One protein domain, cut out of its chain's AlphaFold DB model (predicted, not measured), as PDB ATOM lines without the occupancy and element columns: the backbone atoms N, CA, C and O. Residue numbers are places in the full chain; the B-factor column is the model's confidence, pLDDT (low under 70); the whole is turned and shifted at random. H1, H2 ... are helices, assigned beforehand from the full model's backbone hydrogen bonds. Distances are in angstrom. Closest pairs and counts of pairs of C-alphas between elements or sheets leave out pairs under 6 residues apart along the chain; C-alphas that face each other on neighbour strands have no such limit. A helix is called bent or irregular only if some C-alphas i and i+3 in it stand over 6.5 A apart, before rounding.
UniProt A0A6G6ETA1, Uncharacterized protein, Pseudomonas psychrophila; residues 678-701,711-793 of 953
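AT A GLANCE: This is residues 678 to 701 and 711 to 793 of the 953 residues of an uncharacterized protein of Pseudomonas psychrophila (UniProt A0A6G6ETA1). Five helices cross one another in a rounded, compact cluster: in the order H2, H3, H5, H4, H1 each packs on the next, and the series closes on itself only loosely, between H1 and H2. H5 and H4 lie nearest the middle, while H2 and H3, the two longest helices, lie farthest out, and H3 has a kink. The 107 printed residues hold five named helices, H1 to H5 along the chain, and no named strand, and the class is all helix. The radius of gyration of the C-alphas is 12.8 A, and the C-alphas span 33 by 30 by 27 A.

HOW THE PARTS SIT: H2, residues 711 to 728, touches H3, residues 733 to 750, which meets it with residues 733 to 740 alone. The C-alphas of Arg 723 and Pro 733 are their closest, 4.7 A apart, and the two lines are about perpendicular at 81 degrees. H3 is irregular, with C-alphas 745 and 748 7.9 A apart, and has a kink of 41 degrees near residue 744. H5, residues 780 to 793, touches H3 at a steep tilt of 55 degrees, opposite ways; the closest C-alphas, of Val 743 and Met 789, are 6.4 A apart. H4, residues 759 to 770, touches H5 at a steep tilt of 54 degrees, opposite ways, with the C-alphas of Phe 762 and Ala 782 closest at 5.7 A. H1, residues 686 to 699, touches H4 about perpendicular at 81 degrees; the closest C-alphas, of Tyr 696 and Gly 770, are 6.2 A apart. H1 and H2 only just touch, with 3 pairs of C-alphas within 8 A, the closest being Ile 695 and His 724 at 6.8 A. H1 and H3 are apart. In H1, H2 and H5 every O i to N i+4 pair is within hydrogen-bond range, against 12 of 14 in H3 and 7 of 8 in H4.

IN THESE COORDINATES: H2 measures 25.9 A from first to last C-alpha, from C-alpha 711 at (7.558, 21.615, 34.220). H3 measures 23.6 A, H5 20.3 A, H1 20.2 A and H4 16.2 A. H1 begins with C-alpha 686 at (21.401, 16.052, 63.931), and H5 ends with C-alpha 793 at (29.042, 25.870, 48.221).

THE WHOLE: The two C-alphas farthest apart are those of Arg 678 and Gly 701, at 35.6 A. Residues 702 to 710 are not printed, and C-alphas 701 and 711 are 18.5 A apart across this cut, which lies in the link from H1 to H2. Of the links printed whole, H2 to H3 is tight, while H3 to H4 and H4 to H5 are short. The model's mean pLDDT over the printed part is 86.6; residues 700 to 701 and 711 to 712 are under 70.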
ATOM      1  N   ARG A 678      35.603  12.326  47.241       89.94
ATOM      2  CA  ARG A 678      34.585  11.496  46.565       89.94
ATOM      3  C   ARG A 678      33.987  10.437  47.514       89.94
ATOM      4  O   ARG A 678      33.444   9.429  47.072       89.94
ATOM      5  N   ARG A 679      34.142  10.613  48.836       87.88
ATOM      6  CA  ARG A 679      33.604   9.724  49.885       87.88
ATOM      7  C   ARG A 679      32.720  10.541  50.831       87.88
ATOM      8  O   ARG A 679      33.230  11.263  51.687       87.88
ATOM      9  N   TYR A 680      31.401  10.432  50.668       90.31
ATOM     10  CA  TYR A 680      30.411  11.132  51.496       90.31
ATOM     11  C   TYR A 680      29.850  10.234  52.610       90.31
ATOM     12  O   TYR A 680      29.659   9.035  52.376       90.31
ATOM     13  N   PRO A 681      29.543  10.789  53.800       89.56
ATOM     14  CA  PRO A 681      28.818  10.076  54.845       89.56
ATOM     15  C   PRO A 681      27.474   9.523  54.357       89.56
ATOM     16  O   PRO A 681      26.830  10.093  53.480       89.56
ATOM     17  N   VAL A 682      27.067   8.404  54.953       87.81
ATOM     18  CA  VAL A 682      25.823   7.680  54.634       87.81
ATOM     19  C   VAL A 682      24.774   7.854  55.744       87.81
ATOM     20  O   VAL A 682      23.584   7.734  55.489       87.81
ATOM     21  N   GLN A 683      25.223   8.158  56.964       86.94
ATOM     22  CA  GLN A 683      24.393   8.372  58.153       86.94
ATOM     23  C   GLN A 683      24.073   9.857  58.339       86.94
ATOM     24  O   GLN A 683      24.906  10.724  58.052       86.94
ATOM     25  N   ALA A 684      22.883  10.141  58.859       84.06
ATOM     26  CA  ALA A 684      22.448  11.480  59.208       84.06
ATOM     27  C   ALA A 684      23.220  12.039  60.417       84.06
ATOM     28  O   ALA A 684      23.576  11.317  61.349       84.06
ATOM     29  N   THR A 685      23.426  13.356  60.435       89.38
ATOM     30  CA  THR A 685      23.825  14.095  61.644       89.38
ATOM     31  C   THR A 685      22.633  14.927  62.131       89.38
ATOM     32  O   THR A 685      21.763  15.260  61.316       89.38
ATOM     33  N   PRO A 686      22.538  15.280  63.427       86.44
ATOM     34  CA  PRO A 686      21.401  16.052  63.931       86.44
ATOM     35  C   PRO A 686      21.283  17.436  63.270       86.44
ATOM     36  O   PRO A 686      20.178  17.935  63.081       86.44
ATOM     37  N   GLU A 687      22.394  18.039  62.839       87.19
ATOM     38  CA  GLU A 687      22.385  19.302  62.089       87.19
ATOM     39  C   GLU A 687      21.741  19.134  60.705       87.19
ATOM     40  O   GLU A 687      21.004  20.010  60.255       87.19
ATOM     41  N   LEU A 688      21.980  17.996  60.040       87.62
ATOM     42  CA  LEU A 688      21.371  17.680  58.747       87.62
ATOM     43  C   LEU A 688      19.866  17.386  58.878       87.62
ATOM     44  O   LEU A 688      19.095  17.755  57.993       87.62
ATOM     45  N   GLN A 689      19.444  16.761  59.982       85.44
ATOM     46  CA  GLN A 689      18.027  16.545  60.290       85.44
ATOM     47  C   GLN A 689      17.300  17.890  60.457       85.44
ATOM     48  O   GLN A 689      16.325  18.141  59.752       85.44
ATOM     49  N   VAL A 690      17.841  18.807  61.271       87.12
ATOM     50  CA  VAL A 690      17.292  20.168  61.449       87.12
ATOM     51  C   VAL A 690      17.268  20.963  60.134       87.12
ATOM     52  O   VAL A 690      16.282  21.634  59.837       87.12
ATOM     53  N   PHE A 691      18.311  20.863  59.303       87.00
ATOM     54  CA  PHE A 691      18.349  21.483  57.970       87.00
ATOM     55  C   PHE A 691      17.206  20.990  57.062       87.00
ATOM     56  O   PHE A 691      16.555  21.794  56.392       87.00
ATOM     57  N   ILE A 692      16.909  19.686  57.072       85.75
ATOM     58  CA  ILE A 692      15.808  19.106  56.288       85.75
ATOM     59  C   ILE A 692      14.433  19.474  56.867       85.75
ATOM     60  O   ILE A 692      13.534  19.813  56.098       85.75
ATOM     61  N   GLU A 693      14.270  19.501  58.191       82.94
ATOM     62  CA  GLU A 693      13.037  19.974  58.843       82.94
ATOM     63  C   GLU A 693      12.748  21.453  58.521       82.94
ATOM     64  O   GLU A 693      11.603  21.808  58.217       82.94
ATOM     65  N   ASN A 694      13.775  22.309  58.495       85.00
ATOM     66  CA  ASN A 694      13.666  23.714  58.085       85.00
ATOM     67  C   ASN A 694      13.241  23.851  56.610       85.00
ATOM     68  O   ASN A 694      12.356  24.647  56.282       85.00
ATOM     69  N   ILE A 695      13.835  23.066  55.703       84.75
ATOM     70  CA  ILE A 695      13.464  23.082  54.276       84.75
ATOM     71  C   ILE A 695      12.030  22.572  54.071       84.75
ATOM     72  O   ILE A 695      11.255  23.208  53.359       84.75
ATOM     73  N   TYR A 696      11.637  21.475  54.723       84.19
ATOM     74  CA  TYR A 696      10.280  20.937  54.619       84.19
ATOM     75  C   TYR A 696       9.229  21.913  55.169       84.19
ATOM     76  O   TYR A 696       8.291  22.267  54.457       84.19
ATOM     77  N   SER A 697       9.409  22.413  56.396       82.56
ATOM     78  CA  SER A 697       8.429  23.289  57.065       82.56
ATOM     79  C   SER A 697       8.258  24.665  56.406       82.56
ATOM     80  O   SER A 697       7.198  25.276  56.543       82.56
ATOM     81  N   THR A 698       9.256  25.156  55.662       79.81
ATOM     82  CA  THR A 698       9.133  26.401  54.879       79.81
ATOM     83  C   THR A 698       8.475  26.220  53.506       79.81
ATOM     84  O   THR A 698       8.011  27.208  52.934       79.81
ATOM     85  N   LEU A 699       8.396  24.990  52.983       77.81
ATOM     86  CA  LEU A 699       7.861  24.682  51.646       77.81
ATOM     87  C   LEU A 699       6.559  23.854  51.665       77.81
ATOM     88  O   LEU A 699       5.843  23.810  50.661       77.81
ATOM     89  N   SER A 700       6.210  23.235  52.796       65.81
ATOM     90  CA  SER A 700       4.975  22.469  52.984       65.81
ATOM     91  C   SER A 700       3.729  23.359  52.871       65.81
ATOM     92  O   SER A 700       3.508  24.239  53.703       65.81
ATOM     93  N   GLY A 701       2.887  23.113  51.860       57.72
ATOM     94  CA  GLY A 701       1.650  23.883  51.642       57.72
ATOM     95  C   GLY A 701       1.105  23.926  50.207       57.72
ATOM     96  O   GLY A 701       0.107  24.603  49.966       57.72
ATOM     97  N   ALA A 711       6.262  21.024  34.568       63.56
ATOM     98  CA  ALA A 711       7.558  21.615  34.220       63.56
ATOM     99  C   ALA A 711       7.701  23.102  34.621       63.56
ATOM    100  O   ALA A 711       8.804  23.560  34.929       63.56
ATOM    101  N   THR A 712       6.604  23.872  34.635       68.06
ATOM    102  CA  THR A 712       6.622  25.256  35.139       68.06
ATOM    103  C   THR A 712       6.680  25.320  36.664       68.06
ATOM    104  O   THR A 712       7.350  26.198  37.206       68.06
ATOM    105  N   GLU A 713       6.048  24.382  37.370       72.44
ATOM    106  CA  GLU A 713       6.125  24.320  38.832       72.44
ATOM    107  C   GLU A 713       7.449  23.753  39.347       72.44
ATOM    108  O   GLU A 713       7.933  24.232  40.374       72.44
ATOM    109  N   ASP A 714       8.083  22.836  38.612       76.44
ATOM    110  CA  ASP A 714       9.441  22.346  38.874       76.44
ATOM    111  C   ASP A 714      10.460  23.498  38.855       76.44
ATOM    112  O   ASP A 714      11.363  23.559  39.690       76.44
ATOM    113  N   ALA A 715      10.311  24.460  37.937       76.69
ATOM    114  CA  ALA A 715      11.159  25.654  37.884       76.69
ATOM    115  C   ALA A 715      10.931  26.594  39.089       76.69
ATOM    116  O   ALA A 715      11.886  27.137  39.655       76.69
ATOM    117  N   VAL A 716       9.677  26.748  39.531       80.88
ATOM    118  CA  VAL A 716       9.325  27.516  40.743       80.88
ATOM    119  C   VAL A 716       9.787  26.795  42.016       80.88
ATOM    120  O   VAL A 716      10.205  27.436  42.977       80.88
ATOM    121  N   LEU A 717       9.757  25.462  42.040       81.75
ATOM    122  CA  LEU A 717      10.277  24.637  43.130       81.75
ATOM    123  C   LEU A 717      11.804  24.727  43.222       81.75
ATOM    124  O   LEU A 717      12.314  25.060  44.287       81.75
ATOM    125  N   ARG A 718      12.533  24.547  42.111       82.88
ATOM    126  CA  ARG A 718      14.000  24.706  42.060       82.88
ATOM    127  C   ARG A 718      14.456  26.084  42.543       82.88
ATOM    128  O   ARG A 718      15.391  26.165  43.331       82.88
ATOM    129  N   THR A 719      13.792  27.163  42.120       85.06
ATOM    130  CA  THR A 719      14.153  28.532  42.545       85.06
ATOM    131  C   THR A 719      13.802  28.831  44.006       85.06
ATOM    132  O   THR A 719      14.524  29.584  44.661       85.06
ATOM    133  N   GLN A 720      12.752  28.216  44.562       84.94
ATOM    134  CA  GLN A 720      12.483  28.269  46.003       84.94
ATOM    135  C   GLN A 720      13.523  27.460  46.795       84.94
ATOM    136  O   GLN A 720      14.164  28.023  47.682       84.94
ATOM    137  N   LEU A 721      13.783  26.201  46.430       85.69
ATOM    138  CA  LEU A 721      14.820  25.363  47.049       85.69
ATOM    139  C   LEU A 721      16.188  26.059  47.034       85.69
ATOM    140  O   LEU A 721      16.809  26.198  48.084       85.69
ATOM    141  N   ALA A 722      16.612  26.596  45.888       87.50
ATOM    142  CA  ALA A 722      17.864  27.339  45.759       87.50
ATOM    143  C   ALA A 722      17.936  28.584  46.659       87.50
ATOM    144  O   ALA A 722      19.007  28.921  47.159       87.50
ATOM    145  N   ARG A 723      16.807  29.256  46.924       88.00
ATOM    146  CA  ARG A 723      16.750  30.378  47.873       88.00
ATOM    147  C   ARG A 723      16.930  29.923  49.326       88.00
ATOM    148  O   ARG A 723      17.633  30.605  50.066       88.00
ATOM    149  N   HIS A 724      16.314  28.812  49.731       86.00
ATOM    150  CA  HIS A 724      16.430  28.282  51.097       86.00
ATOM    151  C   HIS A 724      17.809  27.653  51.346       86.00
ATOM    152  O   HIS A 724      18.513  28.065  52.263       86.00
ATOM    153  N   ILE A 725      18.251  26.757  50.461       87.88
ATOM    154  CA  ILE A 725      19.584  26.130  50.493       87.88
ATOM    155  C   ILE A 725      20.688  27.199  50.390       87.88
ATOM    156  O   ILE A 725      21.697  27.135  51.091       87.88
ATOM    157  N   GLY A 726      20.475  28.231  49.566       88.00
ATOM    158  CA  GLY A 726      21.373  29.380  49.471       88.00
ATOM    159  C   GLY A 726      21.498  30.156  50.781       88.00
ATOM    160  O   GLY A 726      22.613  30.497  51.165       88.00
ATOM    161  N   ALA A 727      20.394  30.392  51.499       88.25
ATOM    162  CA  ALA A 727      20.423  31.086  52.786       88.25
ATOM    163  C   ALA A 727      21.236  30.313  53.843       88.25
ATOM    164  O   ALA A 727      22.131  30.892  54.455       88.25
ATOM    165  N   GLU A 728      20.990  29.007  53.988       88.25
ATOM    166  CA  GLU A 728      21.719  28.123  54.914       88.25
ATOM    167  C   GLU A 728      23.231  28.087  54.611       88.25
ATOM    168  O   GLU A 728      24.068  28.194  55.509       88.25
ATOM    169  N   PHE A 729      23.612  28.038  53.329       90.25
ATOM    170  CA  PHE A 729      25.018  28.089  52.913       90.25
ATOM    171  C   PHE A 729      25.594  29.511  52.762       90.25
ATOM    172  O   PHE A 729      26.725  29.652  52.301       90.25
ATOM    173  N   ASN A 730      24.878  30.569  53.162       91.88
ATOM    174  CA  ASN A 730      25.290  31.978  53.019       91.88
ATOM    175  C   ASN A 730      25.624  32.417  51.568       91.88
ATOM    176  O   ASN A 730      26.424  33.327  51.338       91.88
ATOM    177  N   LEU A 731      25.003  31.784  50.570       92.25
ATOM    178  CA  LEU A 731      25.081  32.138  49.150       92.25
ATOM    179  C   LEU A 731      23.929  33.070  48.743       92.25
ATOM    180  O   LEU A 731      22.810  32.987  49.251       92.25
ATOM    181  N   LYS A 732      24.166  33.939  47.752       91.06
ATOM    182  CA  LYS A 732      23.081  34.717  47.126       91.06
ATOM    183  C   LYS A 732      22.174  33.776  46.310       91.06
ATOM    184  O   LYS A 732      22.720  32.882  45.664       91.06
ATOM    185  N   PRO A 733      20.842  33.989  46.242       87.50
ATOM    186  CA  PRO A 733      19.917  33.057  45.580       87.50
ATOM    187  C   PRO A 733      20.291  32.690  44.137       87.50
ATOM    188  O   PRO A 733      20.209  31.521  43.769       87.50
ATOM    189  N   ASN A 734      20.765  33.647  43.334       89.38
ATOM    190  CA  ASN A 734      21.192  33.386  41.956       89.38
ATOM    191  C   ASN A 734      22.427  32.467  41.902       89.38
ATOM    192  O   ASN A 734      22.443  31.490  41.159       89.38
ATOM    193  N   ILE A 735      23.428  32.734  42.754       91.50
ATOM    194  CA  ILE A 735      24.649  31.918  42.877       91.50
ATOM    195  C   ILE A 735      24.282  30.504  43.340       91.50
ATOM    196  O   ILE A 735      24.753  29.536  42.759       91.50
ATOM    197  N   ALA A 736      23.394  30.377  44.330       91.75
ATOM    198  CA  ALA A 736      22.886  29.085  44.783       91.75
ATOM    199  C   ALA A 736      22.122  28.336  43.674       91.75
ATOM    200  O   ALA A 736      22.284  27.129  43.534       91.75
ATOM    201  N   THR A 737      21.347  29.039  42.842       91.31
ATOM    202  CA  THR A 737      20.626  28.439  41.706       91.31
ATOM    203  C   THR A 737      21.603  27.868  40.672       91.31
ATOM    204  O   THR A 737      21.481  26.704  40.297       91.31
ATOM    205  N   ALA A 738      22.613  28.641  40.261       90.88
ATOM    206  CA  ALA A 738      23.635  28.179  39.320       90.88
ATOM    207  C   ALA A 738      24.530  27.071  39.916       90.88
ATOM    208  O   ALA A 738      24.844  26.095  39.236       90.88
ATOM    209  N   ALA A 739      24.885  27.165  41.202       91.81
ATOM    210  CA  ALA A 739      25.660  26.139  41.899       91.81
ATOM    211  C   ALA A 739      24.894  24.812  42.038       91.81
ATOM    212  O   ALA A 739      25.503  23.753  41.935       91.81
ATOM    213  N   LEU A 740      23.568  24.838  42.211       92.50
ATOM    214  CA  LEU A 740      22.754  23.617  42.246       92.50
ATOM    215  C   LEU A 740      22.592  22.978  40.858       92.50
ATOM    216  O   LEU A 740      22.609  21.756  40.758       92.50
ATOM    217  N   VAL A 741      22.540  23.773  39.783       91.69
ATOM    218  CA  VAL A 741      22.645  23.250  38.404       91.69
ATOM    219  C   VAL A 741      24.013  22.596  38.164       91.69
ATOM    220  O   VAL A 741      24.085  21.560  37.508       91.69
ATOM    221  N   TRP A 742      25.091  23.150  38.728       92.88
ATOM    222  CA  TRP A 742      26.422  22.533  38.682       92.88
ATOM    223  C   TRP A 742      26.477  21.213  39.473       92.88
ATOM    224  O   TRP A 742      26.995  20.227  38.959       92.88
ATOM    225  N   VAL A 743      25.888  21.158  40.673       94.00
ATOM    226  CA  VAL A 743      25.764  19.925  41.476       94.00
ATOM    227  C   VAL A 743      24.989  18.842  40.716       94.00
ATOM    228  O   VAL A 743      25.500  17.733  40.557       94.00
ATOM    229  N   ASP A 744      23.801  19.162  40.192       92.81
ATOM    230  CA  ASP A 744      22.956  18.224  39.433       92.81
ATOM    231  C   ASP A 744      23.668  17.669  38.184       92.81
ATOM    232  O   ASP A 744      23.453  16.518  37.810       92.81
ATOM    233  N   ALA A 745      24.538  18.459  37.544       90.62
ATOM    234  CA  ALA A 745      25.263  18.052  36.339       90.62
ATOM    235  C   ALA A 745      26.474  17.131  36.596       90.62
ATOM    236  O   ALA A 745      26.975  16.525  35.649       90.62
ATOM    237  N   VAL A 746      26.964  17.038  37.839       92.56
ATOM    238  CA  VAL A 746      28.221  16.340  38.192       92.56
ATOM    239  C   VAL A 746      28.011  15.273  39.290       92.56
ATOM    240  O   VAL A 746      28.923  14.507  39.597       92.56
ATOM    241  N   ALA A 747      26.810  15.155  39.868       91.75
ATOM    242  CA  ALA A 747      26.517  14.229  40.970       91.75
ATOM    243  C   ALA A 747      26.970  12.776  40.707       91.75
ATOM    244  O   ALA A 747      27.632  12.180  41.558       91.75
ATOM    245  N   GLU A 748      26.699  12.250  39.507       91.19
ATOM    246  CA  GLU A 748      27.100  10.904  39.073       91.19
ATOM    247  C   GLU A 748      28.626  10.712  38.999       91.19
ATOM    248  O   GLU A 748      29.129   9.656  39.385       91.19
ATOM    249  N   GLU A 749      29.377  11.725  38.548       88.38
ATOM    250  CA  GLU A 749      30.841  11.640  38.467       88.38
ATOM    251  C   GLU A 749      31.486  11.766  39.856       88.38
ATOM    252  O   GLU A 749      32.465  11.081  40.167       88.38
ATOM    253  N   MET A 750      30.928  12.616  40.724       89.62
ATOM    254  CA  MET A 750      31.423  12.779  42.091       89.62
ATOM    255  C   MET A 750      31.180  11.523  42.938       89.62
ATOM    256  O   MET A 750      32.059  11.150  43.717       89.62
ATOM    257  N   THR A 751      30.033  10.843  42.799       89.00
ATOM    258  CA  THR A 751      29.819   9.490  43.350       89.00
ATOM    259  C   THR A 751      28.735   8.730  42.579       89.00
ATOM    260  O   THR A 751      27.593   9.171  42.479       89.00
ATOM    261  N   SER A 752      29.052   7.510  42.136       88.00
ATOM    262  CA  SER A 752      28.156   6.652  41.343       88.00
ATOM    263  C   SER A 752      26.850   6.239  42.040       88.00
ATOM    264  O   SER A 752      25.908   5.820  41.370       88.00
ATOM    265  N   THR A 753      26.741   6.386  43.365       87.94
ATOM    266  CA  THR A 753      25.482   6.203  44.110       87.94
ATOM    267  C   THR A 753      24.432   7.267  43.790       87.94
ATOM    268  O   THR A 753      23.255   7.038  44.054       87.94
ATOM    269  N   LEU A 754      24.829   8.406  43.211       89.62
ATOM    270  CA  LEU A 754      23.953   9.517  42.831       89.62
ATOM    271  C   LEU A 754      23.610   9.525  41.326       89.62
ATOM    272  O   LEU A 754      23.127  10.532  40.815       89.62
ATOM    273  N   GLN A 755      23.827   8.417  40.605       89.19
ATOM    274  CA  GLN A 755      23.433   8.283  39.196       89.19
ATOM    275  C   GLN A 755      21.932   8.581  39.008       89.19
ATOM    276  O   GLN A 755      21.072   7.922  39.593       89.19
ATOM    277  N   GLY A 756      21.617   9.599  38.197       85.31
ATOM    278  CA  GLY A 756      20.251  10.094  37.972       85.31
ATOM    279  C   GLY A 756      19.618  10.887  39.131       85.31
ATOM    280  O   GLY A 756      18.488  11.363  38.991       85.31
ATOM    281  N   TYR A 757      20.315  11.058  40.257       91.38
ATOM    282  CA  TYR A 757      19.829  11.802  41.419       91.38
ATOM    283  C   TYR A 757      20.076  13.308  41.249       91.38
ATOM    284  O   TYR A 757      21.143  13.724  40.803       91.38
ATOM    285  N   ASN A 758      19.082  14.130  41.580       90.88
ATOM    286  CA  ASN A 758      19.107  15.581  41.369       90.88
ATOM    287  C   ASN A 758      18.235  16.318  42.403       90.88
ATOM    288  O   ASN A 758      17.553  15.684  43.212       90.88
ATOM    289  N   LEU A 759      18.194  17.652  42.345       89.56
ATOM    290  CA  LEU A 759      17.477  18.505  43.301       89.56
ATOM    291  C   LEU A 759      15.976  18.174  43.463       89.56
ATOM    292  O   LEU A 759      15.419  18.373  44.543       89.56
ATOM    293  N   LEU A 760      15.309  17.653  42.425       88.44
ATOM    294  CA  LEU A 760      13.905  17.222  42.516       88.44
ATOM    295  C   LEU A 760      13.768  15.839  43.174       88.44
ATOM    296  O   LEU A 760      12.838  15.629  43.950       88.44
ATOM    297  N   SER A 761      14.713  14.922  42.930       89.44
ATOM    298  CA  SER A 761      14.812  13.647  43.663       89.44
ATOM    299  C   SER A 761      15.034  13.896  45.156       89.44
ATOM    300  O   SER A 761      14.358  13.297  45.988       89.44
ATOM    301  N   PHE A 762      15.912  14.850  45.483       90.00
ATOM    302  CA  PHE A 762      16.186  15.284  46.851       90.00
ATOM    303  C   PHE A 762      14.942  15.856  47.545       90.00
ATOM    304  O   PHE A 762      14.641  15.473  48.673       90.00
ATOM    305  N   TRP A 763      14.159  16.703  46.865       88.94
ATOM    306  CA  TRP A 763      12.881  17.179  47.409       88.94
ATOM    307  C   TRP A 763      11.866  16.044  47.624       88.94
ATOM    308  O   TRP A 763      11.256  15.967  48.686       88.94
ATOM    309  N   ALA A 764      11.731  15.115  46.673       86.31
ATOM    310  CA  ALA A 764      10.819  13.974  46.801       86.31
ATOM    311  C   ALA A 764      11.220  12.983  47.917       86.31
ATOM    312  O   ALA A 764      10.381  12.204  48.380       86.31
ATOM    313  N   ASP A 765      12.489  12.975  48.331       86.94
ATOM    314  CA  ASP A 765      12.975  12.255  49.512       86.94
ATOM    315  C   ASP A 765      12.702  13.058  50.802       86.94
ATOM    316  O   ASP A 765      12.198  12.488  51.772       86.94
ATOM    317  N   ILE A 766      12.924  14.382  50.799       86.31
ATOM    318  CA  ILE A 766      12.550  15.290  51.902       86.31
ATOM    319  C   ILE A 766      11.053  15.191  52.223       86.31
ATOM    320  O   ILE A 766      10.689  15.111  53.395       86.31
ATOM    321  N   GLU A 767      10.177  15.142  51.216       85.69
ATOM    322  CA  GLU A 767       8.735  14.970  51.424       85.69
ATOM    323  C   GLU A 767       8.407  13.656  52.147       85.69
ATOM    324  O   GLU A 767       7.551  13.648  53.030       85.69
ATOM    325  N   ARG A 768       9.108  12.551  51.847       82.88
ATOM    326  CA  ARG A 768       8.911  11.272  52.559       82.88
ATOM    327  C   ARG A 768       9.374  11.344  54.013       82.88
ATOM    328  O   ARG A 768       8.710  10.758  54.866       82.88
ATOM    329  N   VAL A 769      10.451  12.076  54.302       84.06
ATOM    330  CA  VAL A 769      10.919  12.310  55.679       84.06
ATOM    331  C   VAL A 769       9.936  13.198  56.446       84.06
ATOM    332  O   VAL A 769       9.479  12.817  57.521       84.06
ATOM    333  N   GLY A 770       9.530  14.334  55.874       79.94
ATOM    334  CA  GLY A 770       8.591  15.273  56.501       79.94
ATOM    335  C   GLY A 770       7.176  14.716  56.708       79.94
ATOM    336  O   GLY A 770       6.486  15.113  57.645       79.94
ATOM    337  N   LEU A 771       6.755  13.751  55.883       81.06
ATOM    338  CA  LEU A 771       5.511  12.989  56.063       81.06
ATOM    339  C   LEU A 771       5.649  11.791  57.028       81.06
ATOM    340  O   LEU A 771       4.662  11.096  57.266       81.06
ATOM    341  N   GLY A 772       6.844  11.517  57.568       77.50
ATOM    342  CA  GLY A 772       7.102  10.377  58.458       77.50
ATOM    343  C   GLY A 772       7.017   9.003  57.776       77.50
ATOM    344  O   GLY A 772       6.763   8.002  58.442       77.50
ATOM    345  N   VAL A 773       7.189   8.953  56.451       78.94
ATOM    346  CA  VAL A 773       7.106   7.732  55.623       78.94
ATOM    347  C   VAL A 773       8.446   6.987  55.574       78.94
ATOM    348  O   VAL A 773       8.460   5.775  55.375       78.94
ATOM    349  N   ALA A 774       9.557   7.700  55.761       80.12
ATOM    350  CA  ALA A 774      10.909   7.156  55.864       80.12
ATOM    351  C   ALA A 774      11.755   8.007  56.824       80.12
ATOM    352  O   ALA A 774      11.479   9.191  57.018       80.12
ATOM    353  N   THR A 775      12.804   7.427  57.400       82.44
ATOM    354  CA  THR A 775      13.835   8.161  58.149       82.44
ATOM    355  C   THR A 775      15.007   8.540  57.243       82.44
ATOM    356  O   THR A 775      15.219   7.949  56.184       82.44
ATOM    357  N   LEU A 776      15.794   9.544  57.641       80.25
ATOM    358  CA  LEU A 776      16.898  10.030  56.807       80.25
ATOM    359  C   LEU A 776      18.046   9.006  56.672       80.25
ATOM    360  O   LEU A 776      18.689   8.949  55.629       80.25
ATOM    361  N   ASP A 777      18.254   8.153  57.680       82.25
ATOM    362  CA  ASP A 777      19.236   7.057  57.639       82.25
ATOM    363  C   ASP A 777      18.826   5.901  56.700       82.25
ATOM    364  O   ASP A 777      19.668   5.102  56.293       82.25
ATOM    365  N   GLU A 778      17.549   5.825  56.304       84.75
ATOM    366  CA  GLU A 778      17.058   4.910  55.260       84.75
ATOM    367  C   GLU A 778      17.216   5.497  53.840       84.75
ATOM    368  O   GLU A 778      17.000   4.793  52.852       84.75
ATOM    369  N   LEU A 779      17.613   6.772  53.721       87.12
ATOM    370  CA  LEU A 779      17.717   7.529  52.468       87.12
ATOM    371  C   LEU A 779      19.161   8.017  52.224       87.12
ATOM    372  O   LEU A 779      19.434   9.221  52.215       87.12
ATOM    373  N   PRO A 780      20.115   7.095  51.973       88.19
ATOM    374  CA  PRO A 780      21.540   7.417  51.892       88.19
ATOM    375  C   PRO A 780      21.880   8.409  50.771       88.19
ATOM    376  O   PRO A 780      22.789   9.220  50.925       88.19
ATOM    377  N   GLN A 781      21.136   8.394  49.659       90.06
ATOM    378  CA  GLN A 781      21.331   9.335  48.551       90.06
ATOM    379  C   GLN A 781      21.041  10.784  48.970       90.06
ATOM    380  O   GLN A 781      21.798  11.679  48.601       90.06
ATOM    381  N   ALA A 782      20.020  11.017  49.804       88.75
ATOM    382  CA  ALA A 782      19.692  12.351  50.305       88.75
ATOM    383  C   ALA A 782      20.798  12.900  51.222       88.75
ATOM    384  O   ALA A 782      21.195  14.059  51.092       88.75
ATOM    385  N   VAL A 783      21.357  12.052  52.097       91.62
ATOM    386  CA  VAL A 783      22.512  12.409  52.939       91.62
ATOM    387  C   VAL A 783      23.720  12.770  52.070       91.62
ATOM    388  O   VAL A 783      24.296  13.849  52.225       91.62
ATOM    389  N   GLN A 784      24.080  11.912  51.113       91.94
ATOM    390  CA  GLN A 784      25.240  12.123  50.243       91.94
ATOM    391  C   GLN A 784      25.094  13.376  49.365       91.94
ATOM    392  O   GLN A 784      26.036  14.164  49.263       91.94
ATOM    393  N   TYR A 785      23.910  13.614  48.795       93.56
ATOM    394  CA  TYR A 785      23.617  14.810  48.003       93.56
ATOM    395  C   TYR A 785      23.680  16.098  48.848       93.56
ATOM    396  O   TYR A 785      24.201  17.113  48.386       93.56
ATOM    397  N   ALA A 786      23.263  16.069  50.119       91.62
ATOM    398  CA  ALA A 786      23.417  17.216  51.018       91.62
ATOM    399  C   ALA A 786      24.891  17.562  51.319       91.62
ATOM    400  O   ALA A 786      25.261  18.742  51.328       91.62
ATOM    401  N   TYR A 787      25.757  16.557  51.497       92.44
ATOM    402  CA  TYR A 787      27.205  16.777  51.621       92.44
ATOM    403  C   TYR A 787      27.834  17.303  50.320       92.44
ATOM    404  O   TYR A 787      28.661  18.216  50.376       92.44
ATOM    405  N   LEU A 788      27.394  16.801  49.162       94.00
ATOM    406  CA  LEU A 788      27.810  17.278  47.840       94.00
ATOM    407  C   LEU A 788      27.456  18.766  47.633       94.00
ATOM    408  O   LEU A 788      28.324  19.564  47.277       94.00
ATOM    409  N   MET A 789      26.219  19.180  47.938       93.75
ATOM    410  CA  MET A 789      25.816  20.594  47.867       93.75
ATOM    411  C   MET A 789      26.694  21.492  48.755       93.75
ATOM    412  O   MET A 789      27.134  22.560  48.321       93.75
ATOM    413  N   ARG A 790      27.001  21.048  49.982       92.44
ATOM    414  CA  ARG A 790      27.880  21.771  50.917       92.44
ATOM    415  C   ARG A 790      29.303  21.940  50.369       92.44
ATOM    416  O   ARG A 790      29.883  23.014  50.518       92.44
ATOM    417  N   GLN A 791      29.866  20.913  49.734       94.94
ATOM    418  CA  GLN A 791      31.200  20.958  49.121       94.94
ATOM    419  C   GLN A 791      31.261  21.965  47.965       94.94
ATOM    420  O   GLN A 791      32.191  22.770  47.893       94.94
ATOM    421  N   PHE A 792      30.246  21.986  47.098       94.31
ATOM    422  CA  PHE A 792      30.162  22.938  45.986       94.31
ATOM    423  C   PHE A 792      29.940  24.376  46.486       94.31
ATOM    424  O   PHE A 792      30.564  25.308  45.973       94.31
ATOM    425  N   ALA A 793      29.154  24.573  47.551       94.00
ATOM    426  CA  ALA A 793      29.042  25.870  48.221       94.00
ATOM    427  C   ALA A 793      30.386  26.336  48.821       94.00
ATOM    428  O   ALA A 793      30.765  27.499  48.670       94.00
TER     429      ALA A 793